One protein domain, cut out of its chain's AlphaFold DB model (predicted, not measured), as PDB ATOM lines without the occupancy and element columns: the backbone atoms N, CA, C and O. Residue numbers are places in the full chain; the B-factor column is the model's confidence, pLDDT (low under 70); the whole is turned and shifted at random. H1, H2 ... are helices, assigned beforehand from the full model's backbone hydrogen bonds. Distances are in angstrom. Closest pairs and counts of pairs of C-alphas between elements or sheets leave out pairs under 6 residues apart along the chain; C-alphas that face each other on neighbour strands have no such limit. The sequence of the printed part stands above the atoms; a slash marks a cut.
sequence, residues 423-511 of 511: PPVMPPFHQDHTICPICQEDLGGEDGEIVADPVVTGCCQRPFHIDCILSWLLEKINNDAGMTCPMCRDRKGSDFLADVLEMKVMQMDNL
ATOM      1  N   PRO A 423     271.464 303.923 203.126       65.00
ATOM      2  CA  PRO A 423     272.268 304.801 203.969       65.00
ATOM      3  C   PRO A 423     271.403 305.425 205.074       65.00
ATOM      4  O   PRO A 423     270.265 305.818 204.791       65.00
ATOM      5  N   PRO A 424     271.902 305.540 206.320       70.25
ATOM      6  CA  PRO A 424     271.157 306.223 207.366       70.25
ATOM      7  C   PRO A 424     270.842 307.656 206.917       70.25
ATOM      8  O   PRO A 424     271.734 308.436 206.585       70.25
ATOM      9  N   VAL A 425     269.554 307.998 206.882       73.50
ATOM     10  CA  VAL A 425     269.106 309.334 206.479       73.50
ATOM     11  C   VAL A 425     269.265 310.271 207.669       73.50
ATOM     12  O   VAL A 425     268.447 310.269 208.592       73.50
ATOM     13  N   MET A 426     270.321 311.082 207.645       78.69
ATOM     14  CA  MET A 426     270.523 312.111 208.658       78.69
ATOM     15  C   MET A 426     269.562 313.291 208.446       78.69
ATOM     16  O   MET A 426     269.283 313.673 207.305       78.69
ATOM     17  N   PRO A 427     269.037 313.901 209.527       77.69
ATOM     18  CA  PRO A 427     268.264 315.129 209.421       77.69
ATOM     19  C   PRO A 427     269.079 316.241 208.746       77.69
ATOM     20  O   PRO A 427     270.290 316.321 208.962       77.69
ATOM     21  N   PRO A 428     268.441 317.160 208.002       76.50
ATOM     22  CA  PRO A 428     269.131 318.354 207.544       76.50
ATOM     23  C   PRO A 428     269.569 319.197 208.750       76.50
ATOM     24  O   PRO A 428     268.841 319.314 209.740       76.50
ATOM     25  N   PHE A 429     270.749 319.809 208.660       75.69
ATOM     26  CA  PHE A 429     271.216 320.803 209.623       75.69
ATOM     27  C   PHE A 429     271.107 322.216 209.038       75.69
ATOM     28  O   PHE A 429     271.033 322.408 207.823       75.69
ATOM     29  N   HIS A 430     271.063 323.223 209.908       71.38
ATOM     30  CA  HIS A 430     271.025 324.619 209.476       71.38
ATOM     31  C   HIS A 430     272.344 325.010 208.800       71.38
ATOM     32  O   HIS A 430     273.403 324.793 209.377       71.38
ATOM     33  N   GLN A 431     272.277 325.645 207.626       68.50
ATOM     34  CA  GLN A 431     273.456 326.087 206.859       68.50
ATOM     35  C   GLN A 431     274.369 327.046 207.641       68.50
ATOM     36  O   GLN A 431     275.560 327.110 207.367       68.50
ATOM     37  N   ASP A 432     273.835 327.728 208.658       70.69
ATOM     38  CA  ASP A 432     274.605 328.594 209.560       70.69
ATOM     39  C   ASP A 432     275.477 327.808 210.562       70.69
ATOM     40  O   ASP A 432     276.254 328.390 211.318       70.69
ATOM     41  N   HIS A 433     275.326 326.483 210.632       75.31
ATOM     42  CA  HIS A 433     276.067 325.605 211.532       75.31
ATOM     43  C   HIS A 433     277.068 324.769 210.732       75.31
ATOM     44  O   HIS A 433     276.837 323.593 210.487       75.31
ATOM     45  N   THR A 434     278.190 325.365 210.335       79.44
ATOM     46  CA  THR A 434     279.262 324.665 209.601       79.44
ATOM     47  C   THR A 434     280.354 324.102 210.505       79.44
ATOM     48  O   THR A 434     281.247 323.424 210.015       79.44
ATOM     49  N   ILE A 435     280.282 324.351 211.814       85.38
ATOM     50  CA  ILE A 435     281.326 324.003 212.784       85.38
ATOM     51  C   ILE A 435     280.845 322.865 213.683       85.38
ATOM     52  O   ILE A 435     279.738 322.917 214.233       85.38
ATOM     53  N   CYS A 436     281.703 321.866 213.884       89.19
ATOM     54  CA  CYS A 436     281.481 320.793 214.842       89.19
ATOM     55  C   CYS A 436     281.552 321.331 216.284       89.19
ATOM     56  O   CYS A 436     282.595 321.832 216.701       89.19
ATOM     57  N   PRO A 437     280.504 321.185 217.112       88.50
ATOM     58  CA  PRO A 437     280.511 321.730 218.470       88.50
ATOM     59  C   PRO A 437     281.469 321.051 219.459       88.50
ATOM     60  O   PRO A 437     281.639 321.558 220.565       88.50
ATOM     61  N   ILE A 438     282.045 319.897 219.104       91.00
ATOM     62  CA  ILE A 438     282.956 319.143 219.978       91.00
ATOM     63  C   ILE A 438     284.402 319.608 219.769       91.00
ATOM     64  O   ILE A 438     285.032 320.052 220.723       91.00
ATOM     65  N   CYS A 439     284.921 319.533 218.538       91.25
ATOM     66  CA  CYS A 439     286.297 319.943 218.225       91.25
ATOM     67  C   CYS A 439     286.428 321.419 217.817       91.25
ATOM     68  O   CYS A 439     287.535 321.940 217.817       91.25
ATOM     69  N   GLN A 440     285.316 322.102 217.515       89.81
ATOM     70  CA  GLN A 440     285.276 323.487 217.021       89.81
ATOM     71  C   GLN A 440     285.928 323.697 215.645       89.81
ATOM     72  O   GLN A 440     286.254 324.825 215.287       89.81
ATOM     73  N   GLU A 441     286.067 322.631 214.859       88.56
ATOM     74  CA  GLU A 441     286.583 322.675 213.490       88.56
ATOM     75  C   GLU A 441     285.443 322.674 212.460       88.56
ATOM     76  O   GLU A 441     284.332 322.198 212.738       88.56
ATOM     77  N   ASP A 442     285.720 323.207 211.269       83.50
ATOM     78  CA  ASP A 442     284.777 323.210 210.153       83.50
ATOM     79  C   ASP A 442     284.464 321.782 209.670       83.50
ATOM     80  O   ASP A 442     285.288 320.866 209.686       83.50
ATOM     81  N   LEU A 443     283.218 321.596 209.242       75.81
ATOM     82  CA  LEU A 443     282.702 320.359 208.654       75.81
ATOM     83  C   LEU A 443     282.885 320.323 207.127       75.81
ATOM     84  O   LEU A 443     282.717 319.272 206.509       75.81
ATOM     85  N   GLY A 444     283.189 321.476 206.521       65.62
ATOM     86  CA  GLY A 444     283.531 321.619 205.107       65.62
ATOM     87  C   GLY A 444     285.035 321.491 204.866       65.62
ATOM     88  O   GLY A 444     285.839 321.800 205.742       65.62
ATOM     89  N   GLY A 445     285.413 321.035 203.674       57.91
ATOM     90  CA  GLY A 445     286.789 321.088 203.182       57.91
ATOM     91  C   GLY A 445     287.184 322.502 202.760       57.91
ATOM     92  O   GLY A 445     286.373 323.426 202.827       57.91
ATOM     93  N   GLU A 446     288.419 322.660 202.277       46.97
ATOM     94  CA  GLU A 446     289.009 323.961 201.903       46.97
ATOM     95  C   GLU A 446     288.177 324.760 200.870       46.97
ATOM     96  O   GLU A 446     288.272 325.986 200.831       46.97
ATOM     97  N   ASP A 447     287.293 324.094 200.116       52.25
ATOM     98  CA  ASP A 447     286.435 324.691 199.081       52.25
ATOM     99  C   ASP A 447     284.972 324.929 199.522       52.25
ATOM    100  O   ASP A 447     284.136 325.360 198.725       52.25
ATOM    101  N   GLY A 448     284.625 324.646 200.784       50.66
ATOM    102  CA  GLY A 448     283.253 324.761 201.302       50.66
ATOM    103  C   GLY A 448     282.318 323.601 200.927       50.66
ATOM    104  O   GLY A 448     281.159 323.595 201.344       50.66
ATOM    105  N   GLU A 449     282.807 322.598 200.190       51.44
ATOM    106  CA  GLU A 449     282.127 321.309 200.025       51.44
ATOM    107  C   GLU A 449     282.335 320.434 201.269       51.44
ATOM    108  O   GLU A 449     283.438 320.315 201.802       51.44
ATOM    109  N   ILE A 450     281.257 319.825 201.760       53.03
ATOM    110  CA  ILE A 450     281.279 318.901 202.897       53.03
ATOM    111  C   ILE A 450     282.018 317.624 202.462       53.03
ATOM    112  O   ILE A 450     281.510 316.869 201.640       53.03
ATOM    113  N   VAL A 451     283.221 317.391 203.001       51.69
ATOM    114  CA  VAL A 451     284.118 316.278 202.600       51.69
ATOM    115  C   VAL A 451     283.590 314.916 203.070       51.69
ATOM    116  O   VAL A 451     283.896 313.885 202.476       51.69
ATOM    117  N   ALA A 452     282.778 314.906 204.129       61.00
ATOM    118  CA  ALA A 452     282.063 313.737 204.626       61.00
ATOM    119  C   ALA A 452     280.756 314.185 205.289       61.00
ATOM    120  O   ALA A 452     280.770 315.137 206.072       61.00
ATOM    121  N   ASP A 453     279.646 313.504 204.996       70.62
ATOM    122  CA  ASP A 453     278.337 313.848 205.558       70.62
ATOM    123  C   ASP A 453     278.405 313.882 207.100       70.62
ATOM    124  O   ASP A 453     278.750 312.873 207.726       70.62
ATOM    125  N   PRO A 454     278.120 315.028 207.747       82.69
ATOM    126  CA  PRO A 454     278.196 315.138 209.193       82.69
ATOM    127  C   PRO A 454     277.067 314.352 209.854       82.69
ATOM    128  O   PRO A 454     275.953 314.249 209.335       82.69
ATOM    129  N   VAL A 455     277.313 313.871 211.070       86.25
ATOM    130  CA  VAL A 455     276.245 313.305 211.897       86.25
ATOM    131  C   VAL A 455     275.394 314.448 212.420       86.25
ATOM    132  O   VAL A 455     275.895 315.325 213.126       86.25
ATOM    133  N   VAL A 456     274.092 314.420 212.144       85.75
ATOM    134  CA  VAL A 456     273.157 315.433 212.641       85.75
ATOM    135  C   VAL A 456     272.255 314.831 213.703       85.75
ATOM    136  O   VAL A 456     271.533 313.863 213.486       85.75
ATOM    137  N   THR A 457     272.254 315.440 214.884       83.62
ATOM    138  CA  THR A 457     271.333 315.022 215.949       83.62
ATOM    139  C   THR A 457     269.920 315.542 215.680       83.62
ATOM    140  O   THR A 457     269.717 316.744 215.515       83.62
ATOM    141  N   GLY A 458     268.904 314.673 215.720       83.00
ATOM    142  CA  GLY A 458     267.509 315.085 215.488       83.00
ATOM    143  C   GLY A 458     266.931 316.058 216.530       83.00
ATOM    144  O   GLY A 458     265.994 316.789 216.235       83.00
ATOM    145  N   CYS A 459     267.501 316.110 217.737       84.81
ATOM    146  CA  CYS A 459     266.979 316.912 218.850       84.81
ATOM    147  C   CYS A 459     267.323 318.404 218.779       84.81
ATOM    148  O   CYS A 459     266.530 319.237 219.203       84.81
ATOM    149  N   CYS A 460     268.510 318.752 218.279       85.31
ATOM    150  CA  CYS A 460     268.949 320.144 218.169       85.31
ATOM    151  C   CYS A 460     269.484 320.504 216.781       85.31
ATOM    152  O   CYS A 460     269.964 321.622 216.607       85.31
ATOM    153  N   GLN A 461     269.424 319.569 215.821       86.81
ATOM    154  CA  GLN A 461     269.868 319.747 214.431       86.81
ATOM    155  C   GLN A 461     271.282 320.338 214.349       86.81
ATOM    156  O   GLN A 461     271.589 321.205 213.528       86.81
ATOM    157  N   ARG A 462     272.140 319.895 215.275       86.25
ATOM    158  CA  ARG A 462     273.550 320.273 215.324       86.25
ATOM    159  C   ARG A 462     274.359 319.199 214.601       86.25
ATOM    160  O   ARG A 462     274.131 318.021 214.911       86.25
ATOM    161  N   PRO A 463     275.238 319.591 213.668       89.56
ATOM    162  CA  PRO A 463     276.103 318.662 212.965       89.56
ATOM    163  C   PRO A 463     277.398 318.406 213.747       89.56
ATOM    164  O   PRO A 463     277.877 319.276 214.471       89.56
ATOM    165  N   PHE A 464     277.961 317.212 213.602       90.69
ATOM    166  CA  PHE A 464     279.192 316.778 214.257       90.69
ATOM    167  C   PHE A 464     280.050 315.972 213.279       90.69
ATOM    168  O   PHE A 464     279.508 315.232 212.453       90.69
ATOM    169  N   HIS A 465     281.378 316.034 213.418       89.94
ATOM    170  CA  HIS A 465     282.238 315.013 212.812       89.94
ATOM    171  C   HIS A 465     281.898 313.644 213.409       89.94
ATOM    172  O   HIS A 465     281.685 313.529 214.621       89.94
ATOM    173  N   ILE A 466     281.885 312.616 212.555       90.00
ATOM    174  CA  ILE A 466     281.560 311.230 212.923       90.00
ATOM    175  C   ILE A 466     282.419 310.770 214.112       90.00
ATOM    176  O   ILE A 466     281.884 310.289 215.109       90.00
ATOM    177  N   ASP A 467     283.734 310.992 214.053       89.31
ATOM    178  CA  ASP A 467     284.664 310.578 215.110       89.31
ATOM    179  C   ASP A 467     284.436 311.304 216.436       89.31
ATOM    180  O   ASP A 467     284.497 310.684 217.500       89.31
ATOM    181  N   CYS A 468     284.117 312.599 216.393       91.12
ATOM    182  CA  CYS A 468     283.858 313.380 217.596       91.12
ATOM    183  C   CYS A 468     282.605 312.891 218.326       91.12
ATOM    184  O   CYS A 468     282.640 312.682 219.540       91.12
ATOM    185  N   ILE A 469     281.496 312.702 217.602       91.94
ATOM    186  CA  ILE A 469     280.251 312.246 218.228       91.94
ATOM    187  C   ILE A 469     280.340 310.782 218.658       91.94
ATOM    188  O   ILE A 469     279.862 310.452 219.740       91.94
ATOM    189  N   LEU A 470     280.993 309.916 217.877       91.06
ATOM    190  CA  LEU A 470     281.196 308.519 218.251       91.06
ATOM    191  C   LEU A 470     282.030 308.411 219.534       91.06
ATOM    192  O   LEU A 470     281.616 307.729 220.470       91.06
ATOM    193  N   SER A 471     283.146 309.142 219.617       90.12
ATOM    194  CA  SER A 471     283.997 309.176 220.815       90.12
ATOM    195  C   SER A 471     283.219 309.646 222.043       90.12
ATOM    196  O   SER A 471     283.278 309.007 223.091       90.12
ATOM    197  N   TRP A 472     282.419 310.707 221.894       90.31
ATOM    198  CA  TRP A 472     281.556 311.205 222.964       90.31
ATOM    199  C   TRP A 472     280.545 310.153 223.441       90.31
ATOM    200  O   TRP A 472     280.382 309.951 224.645       90.31
ATOM    201  N   LEU A 473     279.844 309.484 222.519       88.06
ATOM    202  CA  LEU A 473     278.841 308.474 222.872       88.06
ATOM    203  C   LEU A 473     279.477 307.291 223.609       88.06
ATOM    204  O   LEU A 473     278.956 306.874 224.643       88.06
ATOM    205  N   LEU A 474     280.618 306.799 223.121       85.62
ATOM    206  CA  LEU A 474     281.353 305.696 223.738       85.62
ATOM    207  C   LEU A 474     281.895 306.072 225.124       85.62
ATOM    208  O   LEU A 474     281.802 305.279 226.057       85.62
ATOM    209  N   GLU A 475     282.384 307.301 225.301       84.94
ATOM    210  CA  GLU A 475     282.798 307.810 226.612       84.94
ATOM    211  C   GLU A 475     281.618 307.863 227.597       84.94
ATOM    212  O   GLU A 475     281.750 307.480 228.760       84.94
ATOM    213  N   LYS A 476     280.437 308.310 227.149       82.94
ATOM    214  CA  LYS A 476     279.242 308.370 228.006       82.94
ATOM    215  C   LYS A 476     278.717 307.002 228.408       82.94
ATOM    216  O   LYS A 476     278.208 306.870 229.520       82.94
ATOM    217  N   ILE A 477     278.852 306.018 227.531       77.25
ATOM    218  CA  ILE A 477     278.550 304.623 227.836       77.25
ATOM    219  C   ILE A 477     279.520 304.089 228.892       77.25
ATOM    220  O   ILE A 477     279.072 303.564 229.900       77.25
ATOM    221  N   ASN A 478     280.829 304.285 228.706       73.62
ATOM    222  CA  ASN A 478     281.848 303.785 229.637       73.62
ATOM    223  C   ASN A 478     281.752 304.403 231.040       73.62
ATOM    224  O   ASN A 478     282.182 303.793 232.012       73.62
ATOM    225  N   ASN A 479     281.211 305.618 231.142       72.25
ATOM    226  CA  ASN A 479     281.052 306.341 232.403       72.25
ATOM    227  C   ASN A 479     279.674 306.137 233.062       72.25
ATOM    228  O   ASN A 479     279.327 306.906 233.959       72.25
ATOM    229  N   ASP A 480     278.857 305.190 232.577       66.12
ATOM    230  CA  ASP A 480     277.472 304.947 233.022       66.12
ATOM    231  C   ASP A 480     276.590 306.217 233.045       66.12
ATOM    232  O   ASP A 480     275.569 306.306 233.728       66.12
ATOM    233  N   ALA A 481     276.971 307.237 232.269       66.12
ATOM    234  CA  ALA A 481     276.340 308.554 232.279       66.12
ATOM    235  C   ALA A 481     275.115 308.633 231.349       66.12
ATOM    236  O   ALA A 481     274.429 309.659 231.310       66.12
ATOM    237  N   GLY A 482     274.853 307.562 230.593       72.69
ATOM    238  CA  GLY A 482     273.816 307.490 229.569       72.69
ATOM    239  C   GLY A 482     274.179 308.275 228.304       72.69
ATOM    240  O   GLY A 482     274.739 309.373 228.344       72.69
ATOM    241  N   MET A 483     273.832 307.722 227.139       84.19
ATOM    242  CA  MET A 483     274.077 308.397 225.864       84.19
ATOM    243  C   MET A 483     273.215 309.653 225.737       84.19
ATOM    244  O   MET A 483     271.983 309.603 225.719       84.19
ATOM    245  N   THR A 484     273.875 310.802 225.627       87.38
ATOM    246  CA  THR A 484     273.228 312.114 225.559       87.38
ATOM    247  C   THR A 484     273.861 312.979 224.480       87.38
ATOM    248  O   THR A 484     275.057 312.890 224.204       87.38
ATOM    249  N   CYS A 485     273.052 313.849 223.872       87.12
ATOM    250  CA  CYS A 485     273.531 314.852 222.931       87.12
ATOM    251  C   CYS A 485     274.525 315.805 223.628       87.12
ATOM    252  O   CYS A 485     274.157 316.385 224.654       87.12
ATOM    253  N   PRO A 486     275.720 316.060 223.062       89.06
ATOM    254  CA  PRO A 486     276.690 316.993 223.646       89.06
ATOM    255  C   PRO A 486     276.133 318.408 223.869       89.06
ATOM    256  O   PRO A 486     276.541 319.101 224.795       89.06
ATOM    257  N   MET A 487     275.174 318.829 223.037       90.31
ATOM    258  CA  MET A 487     274.669 320.204 223.009       90.31
ATOM    259  C   MET A 487     273.478 320.436 223.933       90.31
ATOM    260  O   MET A 487     273.496 321.339 224.764       90.31
ATOM    261  N   CYS A 488     272.419 319.641 223.781       86.62
ATOM    262  CA  CYS A 488     271.175 319.834 224.530       86.62
ATOM    263  C   CYS A 488     270.962 318.786 225.626       86.62
ATOM    264  O   CYS A 488     269.946 318.837 226.313       86.62
ATOM    265  N   ARG A 489     271.896 317.833 225.778       87.88
ATOM    266  CA  ARG A 489     271.834 316.709 226.732       87.88
ATOM    267  C   ARG A 489     270.615 315.805 226.567       87.88
ATOM    268  O   ARG A 489     270.336 314.979 227.431       87.88
ATOM    269  N   ASP A 490     269.914 315.940 225.444       86.06
ATOM    270  CA  ASP A 490     268.784 315.086 225.116       86.06
ATOM    271  C   ASP A 490     269.251 313.641 224.938       86.06
ATOM    272  O   ASP A 490     270.327 313.392 224.380       86.06
ATOM    273  N   ARG A 491     268.444 312.699 225.420       86.00
ATOM    274  CA  ARG A 491     268.801 311.279 225.456       86.00
ATOM    275  C   ARG A 491     268.938 310.722 224.035       86.00
ATOM    276  O   ARG A 491     268.282 311.182 223.093       86.00
ATOM    277  N   LYS A 492     269.819 309.738 223.869       84.94
ATOM    278  CA  LYS A 492     270.033 309.017 222.610       84.94
ATOM    279  C   LYS A 492     269.905 307.520 222.860       84.94
ATOM    280  O   LYS A 492     270.460 307.008 223.825       84.94
ATOM    281  N   GLY A 493     269.129 306.851 222.012       83.56
ATOM    282  CA  GLY A 493     268.942 305.400 222.054       83.56
ATOM    283  C   GLY A 493     269.994 304.653 221.236       83.56
ATOM    284  O   GLY A 493     270.790 305.265 220.522       83.56
ATOM    285  N   SER A 494     269.953 303.323 221.316       84.44
ATOM    286  CA  SER A 494     270.810 302.404 220.557       84.44
ATOM    287  C   SER A 494     270.720 302.607 219.043       84.44
ATOM    288  O   SER A 494     271.739 302.504 218.369       84.44
ATOM    289  N   ASP A 495     269.549 302.972 218.515       86.00
ATOM    290  CA  ASP A 495     269.359 303.224 217.079       86.00
ATOM    291  C   ASP A 495     270.218 304.384 216.566       86.00
ATOM    292  O   ASP A 495     270.808 304.280 215.495       86.00
ATOM    293  N   PHE A 496     270.352 305.456 217.355       88.44
ATOM    294  CA  PHE A 496     271.201 306.588 216.983       88.44
ATOM    295  C   PHE A 496     272.681 306.198 216.996       88.44
ATOM    296  O   PHE A 496     273.429 306.593 216.109       88.44
ATOM    297  N   LEU A 497     273.115 305.404 217.979       89.19
ATOM    298  CA  LEU A 497     274.480 304.879 217.984       89.19
ATOM    299  C   LEU A 497     274.716 303.948 216.788       89.19
ATOM    300  O   LEU A 497     275.763 304.038 216.159       89.19
ATOM    301  N   ALA A 498     273.736 303.114 216.437       88.25
ATOM    302  CA  ALA A 498     273.800 302.285 215.242       88.25
ATOM    303  C   ALA A 498     273.947 303.144 213.975       88.25
ATOM    304  O   ALA A 498     274.826 302.864 213.171       88.25
ATOM    305  N   ASP A 499     273.171 304.227 213.820       88.62
ATOM    306  CA  ASP A 499     273.331 305.174 212.703       88.62
ATOM    307  C   ASP A 499     274.761 305.739 212.623       88.62
ATOM    308  O   ASP A 499     275.357 305.773 211.548       88.62
ATOM    309  N   VAL A 500     275.324 306.165 213.760       90.19
ATOM    310  CA  VAL A 500     276.685 306.725 213.829       90.19
ATOM    311  C   VAL A 500     277.743 305.681 213.466       90.19
ATOM    312  O   VAL A 500     278.678 305.993 212.728       90.19
ATOM    313  N   LEU A 501     277.601 304.448 213.960       89.44
ATOM    314  CA  LEU A 501     278.498 303.339 213.632       89.44
ATOM    315  C   LEU A 501     278.446 303.008 212.138       89.44
ATOM    316  O   LEU A 501     279.498 302.872 211.519       89.44
ATOM    317  N   GLU A 502     277.251 302.953 211.549       86.88
ATOM    318  CA  GLU A 502     277.081 302.726 210.111       86.88
ATOM    319  C   GLU A 502     277.738 303.838 209.297       86.88
ATOM    320  O   GLU A 502     278.541 303.544 208.418       86.88
ATOM    321  N   MET A 503     277.505 305.113 209.632       86.00
ATOM    322  CA  MET A 503     278.190 306.226 208.962       86.00
ATOM    323  C   MET A 503     279.712 306.108 209.060       86.00
ATOM    324  O   MET A 503     280.415 306.370 208.080       86.00
ATOM    325  N   LYS A 504     280.239 305.673 210.213       87.06
ATOM    326  CA  LYS A 504     281.677 305.444 210.370       87.06
ATOM    327  C   LYS A 504     282.168 304.290 209.499       87.06
ATOM    328  O   LYS A 504     283.240 304.406 208.911       87.06
ATOM    329  N   VAL A 505     281.394 303.215 209.377       85.19
ATOM    330  CA  VAL A 505     281.669 302.112 208.445       85.19
ATOM    331  C   VAL A 505     281.724 302.621 207.002       85.19
ATOM    332  O   VAL A 505     282.709 302.353 206.317       85.19
ATOM    333  N   MET A 506     280.769 303.456 206.574       80.38
ATOM    334  CA  MET A 506     280.798 304.058 205.232       80.38
ATOM    335  C   MET A 506     282.035 304.931 205.004       80.38
ATOM    336  O   MET A 506     282.655 304.870 203.944       80.38
ATOM    337  N   GLN A 507     282.428 305.719 206.007       80.62
ATOM    338  CA  GLN A 507     283.634 306.540 205.932       80.62
ATOM    339  C   GLN A 507     284.902 305.681 205.803       80.62
ATOM    340  O   GLN A 507     285.789 306.032 205.032       80.62
ATOM    341  N   MET A 508     284.994 304.565 206.535       78.56
ATOM    342  CA  MET A 508     286.146 303.654 206.471       78.56
ATOM    343  C   MET A 508     286.263 302.939 205.121       78.56
ATOM    344  O   MET A 508     287.376 302.624 204.711       78.56
ATOM    345  N   ASP A 509     285.145 302.698 204.434       69.31
ATOM    346  CA  ASP A 509     285.127 301.973 203.161       69.31
ATOM    347  C   ASP A 509     285.367 302.868 201.935       69.31
ATOM    348  O   ASP A 509     285.843 302.378 200.910       69.31
ATOM    349  N   ASN A 510     285.095 304.172 202.052       64.81
ATOM    350  CA  ASN A 510     285.401 305.178 201.027       64.81
ATOM    351  C   ASN A 510     286.880 305.633 201.024       64.81
ATOM    352  O   ASN A 510     287.284 306.373 200.125       64.81
ATOM    353  N   LEU A 511     287.676 305.196 202.010       49.78
ATOM    354  CA  LEU A 511     289.132 305.383 202.126       49.78
ATOM    355  C   LEU A 511     289.858 304.119 201.656       49.78
ATOM    356  O   LEU A 511     290.911 304.188 200.980       49.78
TER     357      LEU A 511
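What this domain is: This is residues 423 to 511 of the 511 residues of the protein "RING-type domain-containing protein" of Fonsecaea erecta (UniProt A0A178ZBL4). What shape is this? With little regular structure, it is a body largely of loops, among them residues 427 to 464, with two helices, H1 and H2, packed as a hairpin along one side. What is its make-up? The 89 printed residues include two named helices, H1 then H2, and no named strand; the class is all helix, with only 29 residues in them. It is compact, radius of gyration of the C-alphas 12.6 A, spanning 40 by 29 by 21 A.

Where its parts are: Where is the longest helix? H2, residues 494 to 509, is 22.5 A long and ends at C-alpha 509 (285.127, 301.973, 203.161). And the other? H1, residues 466 to 478, 18.3 A long, begins at C-alpha 466 (281.560, 311.230, 212.923).

How they stand to each other: How does H2 meet H1? H2 touches H1 with residues 497 to 504 alone; their closest C-alphas, Ile 466 and Lys 504, are 6.3 A apart. This helical hairpin runs opposite ways at a steep tilt of 43 degrees. Are the backbones bonded? In H1 and H2 every O i to N i+4 pair is within hydrogen-bond range.

The domain as a whole: Is it unbroken? The printed part has no cut; the H1 to H2 link is long, 15 residues. Where is confidence low? Sixteen residues are under 70, among them 444 to 452.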